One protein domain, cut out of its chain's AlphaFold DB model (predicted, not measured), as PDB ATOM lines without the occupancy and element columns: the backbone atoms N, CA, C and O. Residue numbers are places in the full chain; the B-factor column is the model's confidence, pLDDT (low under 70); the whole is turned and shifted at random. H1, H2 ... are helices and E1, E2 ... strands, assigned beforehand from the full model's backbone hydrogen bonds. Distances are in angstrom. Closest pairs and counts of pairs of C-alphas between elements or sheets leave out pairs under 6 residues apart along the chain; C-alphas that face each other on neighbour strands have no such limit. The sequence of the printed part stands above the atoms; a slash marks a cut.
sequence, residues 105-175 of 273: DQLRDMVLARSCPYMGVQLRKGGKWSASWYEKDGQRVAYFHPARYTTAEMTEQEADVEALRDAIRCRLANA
ATOM      1  N   ASP A 105       3.784  44.323 -38.264       80.00
ATOM      2  CA  ASP A 105       4.381  43.086 -38.779       80.00
ATOM      3  C   ASP A 105       5.695  43.359 -39.515       80.00
ATOM      4  O   ASP A 105       6.692  42.676 -39.292       80.00
ATOM      5  N   GLN A 106       5.748  44.437 -40.306       81.50
ATOM      6  CA  GLN A 106       6.968  44.837 -41.009       81.50
ATOM      7  C   GLN A 106       8.076  45.245 -40.036       81.50
ATOM      8  O   GLN A 106       9.227  44.848 -40.211       81.50
ATOM      9  N   LEU A 107       7.750  46.010 -38.991       80.31
ATOM     10  CA  LEU A 107       8.733  46.431 -37.991       80.31
ATOM     11  C   LEU A 107       9.288  45.240 -37.204       80.31
ATOM     12  O   LEU A 107      10.503  45.156 -36.993       80.31
ATOM     13  N   ARG A 108       8.428  44.297 -36.802       74.12
ATOM     14  CA  ARG A 108       8.850  43.079 -36.102       74.12
ATOM     15  C   ARG A 108       9.682  42.170 -36.998       74.12
ATOM     16  O   ARG A 108      10.761  41.754 -36.571       74.12
ATOM     17  N   ASP A 109       9.258  41.940 -38.237       81.19
ATOM     18  CA  ASP A 109      10.004  41.132 -39.205       81.19
ATOM     19  C   ASP A 109      11.378  41.734 -39.501       81.19
ATOM     20  O   ASP A 109      12.384  41.021 -39.486       81.19
ATOM     21  N   MET A 110      11.465  43.055 -39.674       72.12
ATOM     22  CA  MET A 110      12.738  43.751 -39.883       72.12
ATOM     23  C   MET A 110      13.698  43.567 -38.704       72.12
ATOM     24  O   MET A 110      14.893  43.305 -38.894       72.12
ATOM     25  N   VAL A 111      13.204  43.695 -37.469       69.62
ATOM     26  CA  VAL A 111      14.019  43.461 -36.271       69.62
ATOM     27  C   VAL A 111      14.461  42.000 -36.196       69.62
ATOM     28  O   VAL A 111      15.649  41.734 -35.978       69.62
ATOM     29  N   LEU A 112      13.533  41.053 -36.352       72.69
ATOM     30  CA  LEU A 112      13.794  39.618 -36.210       72.69
ATOM     31  C   LEU A 112      14.769  39.107 -37.270       72.69
ATOM     32  O   LEU A 112      15.707  38.376 -36.946       72.69
ATOM     33  N   ALA A 113      14.619  39.568 -38.512       68.69
ATOM     34  CA  ALA A 113      15.525  39.259 -39.609       68.69
ATOM     35  C   ALA A 113      16.931  39.851 -39.411       68.69
ATOM     36  O   ALA A 113      17.835  39.557 -40.194       68.69
ATOM     37  N   ARG A 114      17.134  40.708 -38.393       61.34
ATOM     38  CA  ARG A 114      18.334  41.548 -38.223       61.34
ATOM     39  C   ARG A 114      18.668  42.350 -39.489       61.34
ATOM     40  O   ARG A 114      19.794  42.822 -39.634       61.34
ATOM     41  N   SER A 115      17.693  42.486 -40.387       55.69
ATOM     42  CA  SER A 115      17.751  43.264 -41.621       55.69
ATOM     43  C   SER A 115      17.310  44.701 -41.384       55.69
ATOM     44  O   SER A 115      17.398  45.522 -42.291       55.69
ATOM     45  N   CYS A 116      16.856  45.006 -40.162       57.34
ATOM     46  CA  CYS A 116      16.529  46.342 -39.725       57.34
ATOM     47  C   CYS A 116      17.686  47.293 -40.086       57.34
ATOM     48  O   CYS A 116      18.780  47.164 -39.520       57.34
ATOM     49  N   PRO A 117      17.465  48.258 -41.002       61.88
ATOM     50  CA  PRO A 117      18.484  49.230 -41.389       61.88
ATOM     51  C   PRO A 117      18.928  50.064 -40.177       61.88
ATOM     52  O   PRO A 117      20.027  50.620 -40.151       61.88
ATOM     53  N   TYR A 118      18.120  50.077 -39.115       71.69
ATOM     54  CA  TYR A 118      18.395  50.713 -37.835       71.69
ATOM     55  C   TYR A 118      19.308  49.834 -36.954       71.69
ATOM     56  O   TYR A 118      18.932  49.378 -35.870       71.69
ATOM     57  N   MET A 119      20.548  49.602 -37.413       74.81
ATOM     58  CA  MET A 119      21.584  48.891 -36.650       74.81
ATOM     59  C   MET A 119      21.678  49.422 -35.216       74.81
ATOM     60  O   MET A 119      21.929  50.609 -35.023       74.81
ATOM     61  N   GLY A 120      21.555  48.546 -34.217       85.12
ATOM     62  CA  GLY A 120      21.674  48.907 -32.799       85.12
ATOM     63  C   GLY A 120      20.357  48.909 -32.020       85.12
ATOM     64  O   GLY A 120      20.421  49.058 -30.800       85.12
ATOM     65  N   VAL A 121      19.210  48.693 -32.676       91.00
ATOM     66  CA  VAL A 121      17.928  48.388 -32.015       91.00
ATOM     67  C   VAL A 121      17.808  46.877 -31.784       91.00
ATOM     68  O   VAL A 121      18.001  46.091 -32.709       91.00
ATOM     69  N   GLN A 122      17.556  46.447 -30.546       91.25
ATOM     70  CA  GLN A 122      17.480  45.029 -30.166       91.25
ATOM     71  C   GLN A 122      16.453  44.793 -29.057       91.25
ATOM     72  O   GLN A 122      16.455  45.524 -28.060       91.25
ATOM     73  N   LEU A 123      15.666  43.718 -29.176       91.88
ATOM     74  CA  LEU A 123      14.848  43.187 -28.085       91.88
ATOM     75  C   LEU A 123      15.742  42.453 -27.075       91.88
ATOM     76  O   LEU A 123      16.516  41.559 -27.428       91.88
ATOM     77  N   ARG A 124      15.675  42.845 -25.802       92.75
ATOM     78  CA  ARG A 124      16.454  42.243 -24.710       92.75
ATOM     79  C   ARG A 124      15.635  41.197 -23.959       92.75
ATOM     80  O   ARG A 124      14.408  41.200 -23.983       92.75
ATOM     81  N   LYS A 125      16.338  40.339 -23.210       91.50
ATOM     82  CA  LYS A 125      15.707  39.447 -22.226       91.50
ATOM     83  C   LYS A 125      14.867  40.289 -21.255       91.50
ATOM     84  O   LYS A 125      15.375  41.271 -20.713       91.50
ATOM     85  N   GLY A 126      13.605  39.903 -21.072       91.50
ATOM     86  CA  GLY A 126      12.625  40.662 -20.290       91.50
ATOM     87  C   GLY A 126      11.741  41.611 -21.106       91.50
ATOM     88  O   GLY A 126      11.194  42.539 -20.524       91.50
ATOM     89  N   GLY A 127      11.635  41.420 -22.428       92.12
ATOM     90  CA  GLY A 127      10.622  42.094 -23.253       92.12
ATOM     91  C   GLY A 127      10.817  43.603 -23.394       92.12
ATOM     92  O   GLY A 127       9.851  44.332 -23.547       92.12
ATOM     93  N   LYS A 128      12.055  44.098 -23.283       95.19
ATOM     94  CA  LYS A 128      12.356  45.527 -23.437       95.19
ATOM     95  C   LYS A 128      13.175  45.790 -24.683       95.19
ATOM     96  O   LYS A 128      14.151  45.082 -24.959       95.19
ATOM     97  N   TRP A 129      12.830  46.855 -25.377       95.06
ATOM     98  CA  TRP A 129      13.584  47.340 -26.513       95.06
ATOM     99  C   TRP A 129      14.801  48.118 -26.031       95.06
ATOM    100  O   TRP A 129      14.777  48.800 -25.006       95.06
ATOM    101  N   SER A 130      15.913  47.982 -26.743       94.69
ATOM    102  CA  SER A 130      17.111  48.778 -26.502       94.69
ATOM    103  C   SER A 130      17.596  49.390 -27.798       94.69
ATOM    104  O   SER A 130      17.710  48.675 -28.788       94.69
ATOM    105  N   ALA A 131      17.903  50.682 -27.773       93.69
ATOM    106  CA  ALA A 131      18.610  51.374 -28.840       93.69
ATOM    107  C   ALA A 131      20.035  51.643 -28.367       93.69
ATOM    108  O   ALA A 131      20.238  52.137 -27.260       93.69
ATOM    109  N   SER A 132      21.027  51.308 -29.184       91.38
ATOM    110  CA  SER A 132      22.436  51.555 -28.886       91.38
ATOM    111  C   SER A 132      23.096  52.359 -29.994       91.38
ATOM    112  O   SER A 132      22.854  52.123 -31.178       91.38
ATOM    113  N   TRP A 133      23.925  53.315 -29.593       89.69
ATOM    114  CA  TRP A 133      24.704  54.177 -30.477       89.69
ATOM    115  C   TRP A 133      26.072  54.445 -29.850       89.69
ATOM    116  O   TRP A 133      26.356  54.000 -28.737       89.69
ATOM    117  N   TYR A 134      26.947  55.128 -30.576       82.56
ATOM    118  CA  TYR A 134      28.269  55.495 -30.085       82.56
ATOM    119  C   TYR A 134      28.423  57.009 -30.093       82.56
ATOM    120  O   TYR A 134      28.121  57.673 -31.083       82.56
ATOM    121  N   GLU A 135      28.931  57.533 -28.992       85.06
ATOM    122  CA  GLU A 135      29.366  58.915 -28.838       85.06
ATOM    123  C   GLU A 135      30.893  58.953 -28.700       85.06
ATOM    124  O   GLU A 135      31.547  57.909 -28.632       85.06
ATOM    125  N   LYS A 136      31.477  60.158 -28.639       78.81
ATOM    126  CA  LYS A 136      32.929  60.343 -28.453       78.81
ATOM    127  C   LYS A 136      33.468  59.579 -27.232       78.81
ATOM    128  O   LYS A 136      34.572  59.052 -27.292       78.81
ATOM    129  N   ASP A 137      32.652  59.448 -26.185       80.56
ATOM    130  CA  ASP A 137      33.018  58.802 -24.917       80.56
ATOM    131  C   ASP A 137      32.652  57.308 -24.847       80.56
ATOM    132  O   ASP A 137      32.726  56.691 -23.783       80.56
ATOM    133  N   GLY A 138      32.246  56.704 -25.968       80.00
ATOM    134  CA  GLY A 138      31.976  55.272 -26.069       80.00
ATOM    135  C   GLY A 138      30.522  54.922 -26.378       80.00
ATOM    136  O   GLY A 138      29.761  55.707 -26.941       80.00
ATOM    137  N   GLN A 139      30.150  53.679 -26.067       87.19
ATOM    138  CA  GLN A 139      28.832  53.143 -26.393       87.19
ATOM    139  C   GLN A 139      27.769  53.668 -25.420       87.19
ATOM    140  O   GLN A 139      27.906  53.546 -24.202       87.19
ATOM    141  N   ARG A 140      26.672  54.189 -25.963       91.50
ATOM    142  CA  ARG A 140      25.458  54.557 -25.231       91.50
ATOM    143  C   ARG A 140      24.338  53.572 -25.529       91.50
ATOM    144  O   ARG A 140      24.283  52.969 -26.604       91.50
ATOM    145  N   VAL A 141      23.447  53.405 -24.555       94.00
ATOM    146  CA  VAL A 141      22.273  52.539 -24.663       94.00
ATOM    147  C   VAL A 141      21.088  53.215 -23.979       94.00
ATOM    148  O   VAL A 141      21.197  53.611 -22.821       94.00
ATOM    149  N   ALA A 142      19.955  53.294 -24.672       95.81
ATOM    150  CA  ALA A 142      18.654  53.624 -24.098       95.81
ATOM    151  C   ALA A 142      17.749  52.389 -24.100       95.81
ATOM    152  O   ALA A 142      17.855  51.527 -24.976       95.81
ATOM    153  N   TYR A 143      16.861  52.313 -23.110       96.56
ATOM    154  CA  TYR A 143      15.906  51.222 -22.947       96.56
ATOM    155  C   TYR A 143      14.479  51.752 -22.999       96.56
ATOM    156  O   TYR A 143      14.159  52.742 -22.342       96.56
ATOM    157  N   PHE A 144      13.627  51.030 -23.713       96.94
ATOM    158  CA  PHE A 144      12.227  51.350 -23.945       96.94
ATOM    159  C   PHE A 144      11.409  50.146 -23.479       96.94
ATOM    160  O   PHE A 144      11.496  49.054 -24.040       96.94
ATOM    161  N   HIS A 145      10.710  50.317 -22.360       96.94
ATOM    162  CA  HIS A 145       9.881  49.272 -21.763       96.94
ATOM    163  C   HIS A 145       8.443  49.417 -22.274       96.94
ATOM    164  O   HIS A 145       7.886  50.488 -22.031       96.94
ATOM    165  N   PRO A 146       7.821  48.374 -22.862       96.44
ATOM    166  CA  PRO A 146       6.421  48.416 -23.308       96.44
ATOM    167  C   PRO A 146       5.455  48.895 -22.221       96.44
ATOM    168  O   PRO A 146       4.608  49.739 -22.473       96.44
ATOM    169  N   ALA A 147       5.689  48.494 -20.966       95.81
ATOM    170  CA  ALA A 147       4.905  48.929 -19.807       95.81
ATOM    171  C   ALA A 147       4.854  50.458 -19.580       95.81
ATOM    172  O   ALA A 147       4.011  50.930 -18.828       95.81
ATOM    173  N   ARG A 148       5.766  51.245 -20.176       96.31
ATOM    174  CA  ARG A 148       5.728  52.721 -20.122       96.31
ATOM    175  C   ARG A 148       4.816  53.344 -21.180       96.31
ATOM    176  O   ARG A 148       4.524  54.529 -21.076       96.31
ATOM    177  N   TYR A 149       4.425  52.562 -22.178       94.56
ATOM    178  CA  TYR A 149       3.546  52.959 -23.275       94.56
ATOM    179  C   TYR A 149       2.123  52.440 -23.072       94.56
ATOM    180  O   TYR A 149       1.200  52.928 -23.710       94.56
ATOM    181  N   THR A 150       1.925  51.485 -22.161       95.19
ATOM    182  CA  THR A 150       0.603  50.961 -21.822       95.19
ATOM    183  C   THR A 150      -0.273  52.059 -21.220       95.19
ATOM    184  O   THR A 150       0.071  52.665 -20.203       95.19
ATOM    185  N   THR A 151      -1.426  52.293 -21.839       95.44
ATOM    186  CA  THR A 151      -2.484  53.180 -21.340       95.44
ATOM    187  C   THR A 151      -3.780  52.383 -21.184       95.44
ATOM    188  O   THR A 151      -3.838  51.219 -21.572       95.44
ATOM    189  N   ALA A 152      -4.825  52.980 -20.605       95.94
ATOM    190  CA  ALA A 152      -6.115  52.303 -20.435       95.94
ATOM    191  C   ALA A 152      -6.777  51.906 -21.771       95.94
ATOM    192  O   ALA A 152      -7.588  50.985 -21.797       95.94
ATOM    193  N   GLU A 153      -6.425  52.591 -22.859       95.25
ATOM    194  CA  GLU A 153      -6.998  52.393 -24.196       95.25
ATOM    195  C   GLU A 153      -6.089  51.562 -25.112       95.25
ATOM    196  O   GLU A 153      -6.532  51.117 -26.164       95.25
ATOM    197  N   MET A 154      -4.830  51.346 -24.717       93.81
ATOM    198  CA  MET A 154      -3.807  50.722 -25.555       93.81
ATOM    199  C   MET A 154      -3.520  49.296 -25.094       93.81
ATOM    200  O   MET A 154      -3.214  49.044 -23.925       93.81
ATOM    201  N   THR A 155      -3.577  48.356 -26.030       94.88
ATOM    202  CA  THR A 155      -3.243  46.953 -25.778       94.88
ATOM    203  C   THR A 155      -1.746  46.773 -25.497       94.88
ATOM    204  O   THR A 155      -0.908  47.602 -25.854       94.88
ATOM    205  N   GLU A 156      -1.375  45.654 -24.867       93.00
ATOM    206  CA  GLU A 156       0.037  45.326 -24.614       93.00
ATOM    207  C   GLU A 156       0.852  45.232 -25.917       93.00
ATOM    208  O   GLU A 156       2.010  45.644 -25.956       93.00
ATOM    209  N   GLN A 157       0.235  44.731 -26.992       91.00
ATOM    210  CA  GLN A 157       0.865  44.617 -28.309       91.00
ATOM    211  C   GLN A 157       1.145  45.996 -28.910       91.00
ATOM    212  O   GLN A 157       2.278  46.271 -29.295       91.00
ATOM    213  N   GLU A 158       0.161  46.895 -28.899       91.88
ATOM    214  CA  GLU A 158       0.339  48.271 -29.376       91.88
ATOM    215  C   GLU A 158       1.407  49.016 -28.562       91.88
ATOM    216  O   GLU A 158       2.253  49.707 -29.132       91.88
ATOM    217  N   ALA A 159       1.428  48.829 -27.240       93.94
ATOM    218  CA  ALA A 159       2.449  49.410 -26.371       93.94
ATOM    219  C   ALA A 159       3.865  48.883 -26.690       93.94
ATOM    220  O   ALA A 159       4.843  49.635 -26.617       93.94
ATOM    221  N   ASP A 160       3.997  47.606 -27.064       92.75
ATOM    222  CA  ASP A 160       5.262  47.025 -27.525       92.75
ATOM    223  C   ASP A 160       5.717  47.620 -28.866       92.75
ATOM    224  O   ASP A 160       6.891  47.972 -29.020       92.75
ATOM    225  N   VAL A 161       4.791  47.809 -29.810       91.12
ATOM    226  CA  VAL A 161       5.071  48.457 -31.102       91.12
ATOM    227  C   VAL A 161       5.510  49.901 -30.912       91.12
ATOM    228  O   VAL A 161       6.481  50.335 -31.536       91.12
ATOM    229  N   GLU A 162       4.846  50.650 -30.034       93.81
ATOM    230  CA  GLU A 162       5.204  52.044 -29.791       93.81
ATOM    231  C   GLU A 162       6.572  52.159 -29.103       93.81
ATOM    232  O   GLU A 162       7.398  52.984 -29.497       93.81
ATOM    233  N   ALA A 163       6.886  51.249 -28.174       94.62
ATOM    234  CA  ALA A 163       8.223  51.142 -27.593       94.62
ATOM    235  C   ALA A 163       9.305  50.849 -28.650       94.62
ATOM    236  O   ALA A 163      10.408  51.402 -28.580       94.62
ATOM    237  N   LEU A 164       9.007  50.001 -29.642       93.12
ATOM    238  CA  LEU A 164       9.901  49.735 -30.770       93.12
ATOM    239  C   LEU A 164      10.080  50.977 -31.658       93.12
ATOM    240  O   LEU A 164      11.215  51.321 -32.002       93.12
ATOM    241  N   ARG A 165       8.993  51.677 -32.006       91.69
ATOM    242  CA  ARG A 165       9.047  52.920 -32.794       91.69
ATOM    243  C   ARG A 165       9.885  53.985 -32.096       91.69
ATOM    244  O   ARG A 165      10.741  54.593 -32.737       91.69
ATOM    245  N   ASP A 166       9.707  54.171 -30.793       94.12
ATOM    246  CA  ASP A 166      10.512  55.095 -29.990       94.12
ATOM    247  C   ASP A 166      11.989  54.696 -29.951       94.12
ATOM    248  O   ASP A 166      12.869  55.551 -30.076       94.12
ATOM    249  N   ALA A 167      12.289  53.399 -29.839       93.38
ATOM    250  CA  ALA A 167      13.660  52.911 -29.906       93.38
ATOM    251  C   ALA A 167      14.308  53.220 -31.267       93.38
ATOM    252  O   ALA A 167      15.464  53.650 -31.315       93.38
ATOM    253  N   ILE A 168      13.568  53.049 -32.366       90.00
ATOM    254  CA  ILE A 168      14.015  53.399 -33.721       90.00
ATOM    255  C   ILE A 168      14.215  54.912 -33.849       90.00
ATOM    256  O   ILE A 168      15.282  55.337 -34.290       90.00
ATOM    257  N   ARG A 169      13.253  55.732 -33.406       90.00
ATOM    258  CA  ARG A 169      13.353  57.201 -33.419       90.00
ATOM    259  C   ARG A 169      14.553  57.689 -32.615       90.00
ATOM    260  O   ARG A 169      15.355  58.469 -33.122       90.00
ATOM    261  N   CYS A 170      14.742  57.171 -31.401       91.50
ATOM    262  CA  CYS A 170      15.918  57.454 -30.584       91.50
ATOM    263  C   CYS A 170      17.201  57.066 -31.318       91.50
ATOM    264  O   CYS A 170      18.165  57.832 -31.352       91.50
ATOM    265  N   ARG A 171      17.218  55.889 -31.945       87.81
ATOM    266  CA  ARG A 171      18.382  55.431 -32.687       87.81
ATOM    267  C   ARG A 171      18.700  56.341 -33.873       87.81
ATOM    268  O   ARG A 171      19.878  56.632 -34.067       87.81
ATOM    269  N   LEU A 172      17.694  56.761 -34.637       85.06
ATOM    270  CA  LEU A 172      17.819  57.654 -35.791       85.06
ATOM    271  C   LEU A 172      18.284  59.053 -35.386       85.06
ATOM    272  O   LEU A 172      19.260  59.549 -35.940       85.06
ATOM    273  N   ALA A 173      17.689  59.629 -34.341       86.56
ATOM    274  CA  ALA A 173      18.087  60.932 -33.807       86.56
ATOM    275  C   ALA A 173      19.554  60.959 -33.340       86.56
ATOM    276  O   ALA A 173      20.231  61.978 -33.449       86.56
ATOM    277  N   ASN A 174      20.066  59.822 -32.859       85.31
ATOM    278  CA  ASN A 174      21.451  59.669 -32.412       85.31
ATOM    279  C   ASN A 174      22.356  58.993 -33.468       85.31
ATOM    280  O   ASN A 174      23.484  58.604 -33.168       85.31
ATOM    281  N   ALA A 175      21.875  58.813 -34.707       69.06
ATOM    282  CA  ALA A 175      22.548  58.023 -35.739       69.06
ATOM    283  C   ALA A 175      23.735  58.680 -36.424       69.06
ATOM    284  O   ALA A 175      24.415  57.981 -37.179       69.06
TER     285      ALA A 175
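AT A GLANCE: This is residues 105 to 175 of the 273 residues of the protein "Hypothetical protein" of Noctiluca scintillans (UniProt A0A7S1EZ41). A long helix, H2, lies over one face of a strongly twisted sheet of three strands and runs along its strand E2; the short first helix, H1, only grazes the sheet with residues 111 to 112 and is near H2. The printed part has 71 residues, in the order H1, E1, E2, E3, H2, and is of the mixed class. The sheet runs E1, E2, E3, antiparallel throughout: a meander, each strand the antiparallel neighbour of the one before. The whole is compact, with a radius of gyration of the C-alphas of 12.3 A, yet elongated, spanning 41 by 24 by 22 A.

HOW THE PARTS SIT: Start at H1, residues 105 to 112, and go on to E1, residues 121 to 124; their closest C-alphas, Val 111 and Gln 122, are 7.2 A apart. E1 forms a hairpin with E2, residues 128 to 135, where N 122 and O 130 are 2.8 A apart. E2 forms a hairpin with E3, residues 138 to 144; look at N 131 and O 142, 2.9 A apart. H2, residues 156 to 173, is on the sheet at a height of 8.3 A, at 2 degrees to E2 on the local plane. Its closest C-alphas to E2 are Ala 167 and Ala 131, 5.3 A. In H1 and H2 every O i to N i+4 pair is within hydrogen-bond range.

IN THESE COORDINATES: Find C-alpha 105 at (4.381, 43.086, -38.779), where H1 begins. E2 is 22.3 A long and E3 20.2 A. H2 runs 25.6 A to C-alpha 173 at (18.087, 60.932, -33.807).

THE WHOLE: The C-alphas farthest apart, Lys 136 and Glu 153, are 40.9 A apart. The printed part has no cut; the link from E3 to H2 is long. Look for pLDDT under 70 at residues 111, 113 to 117 and 175.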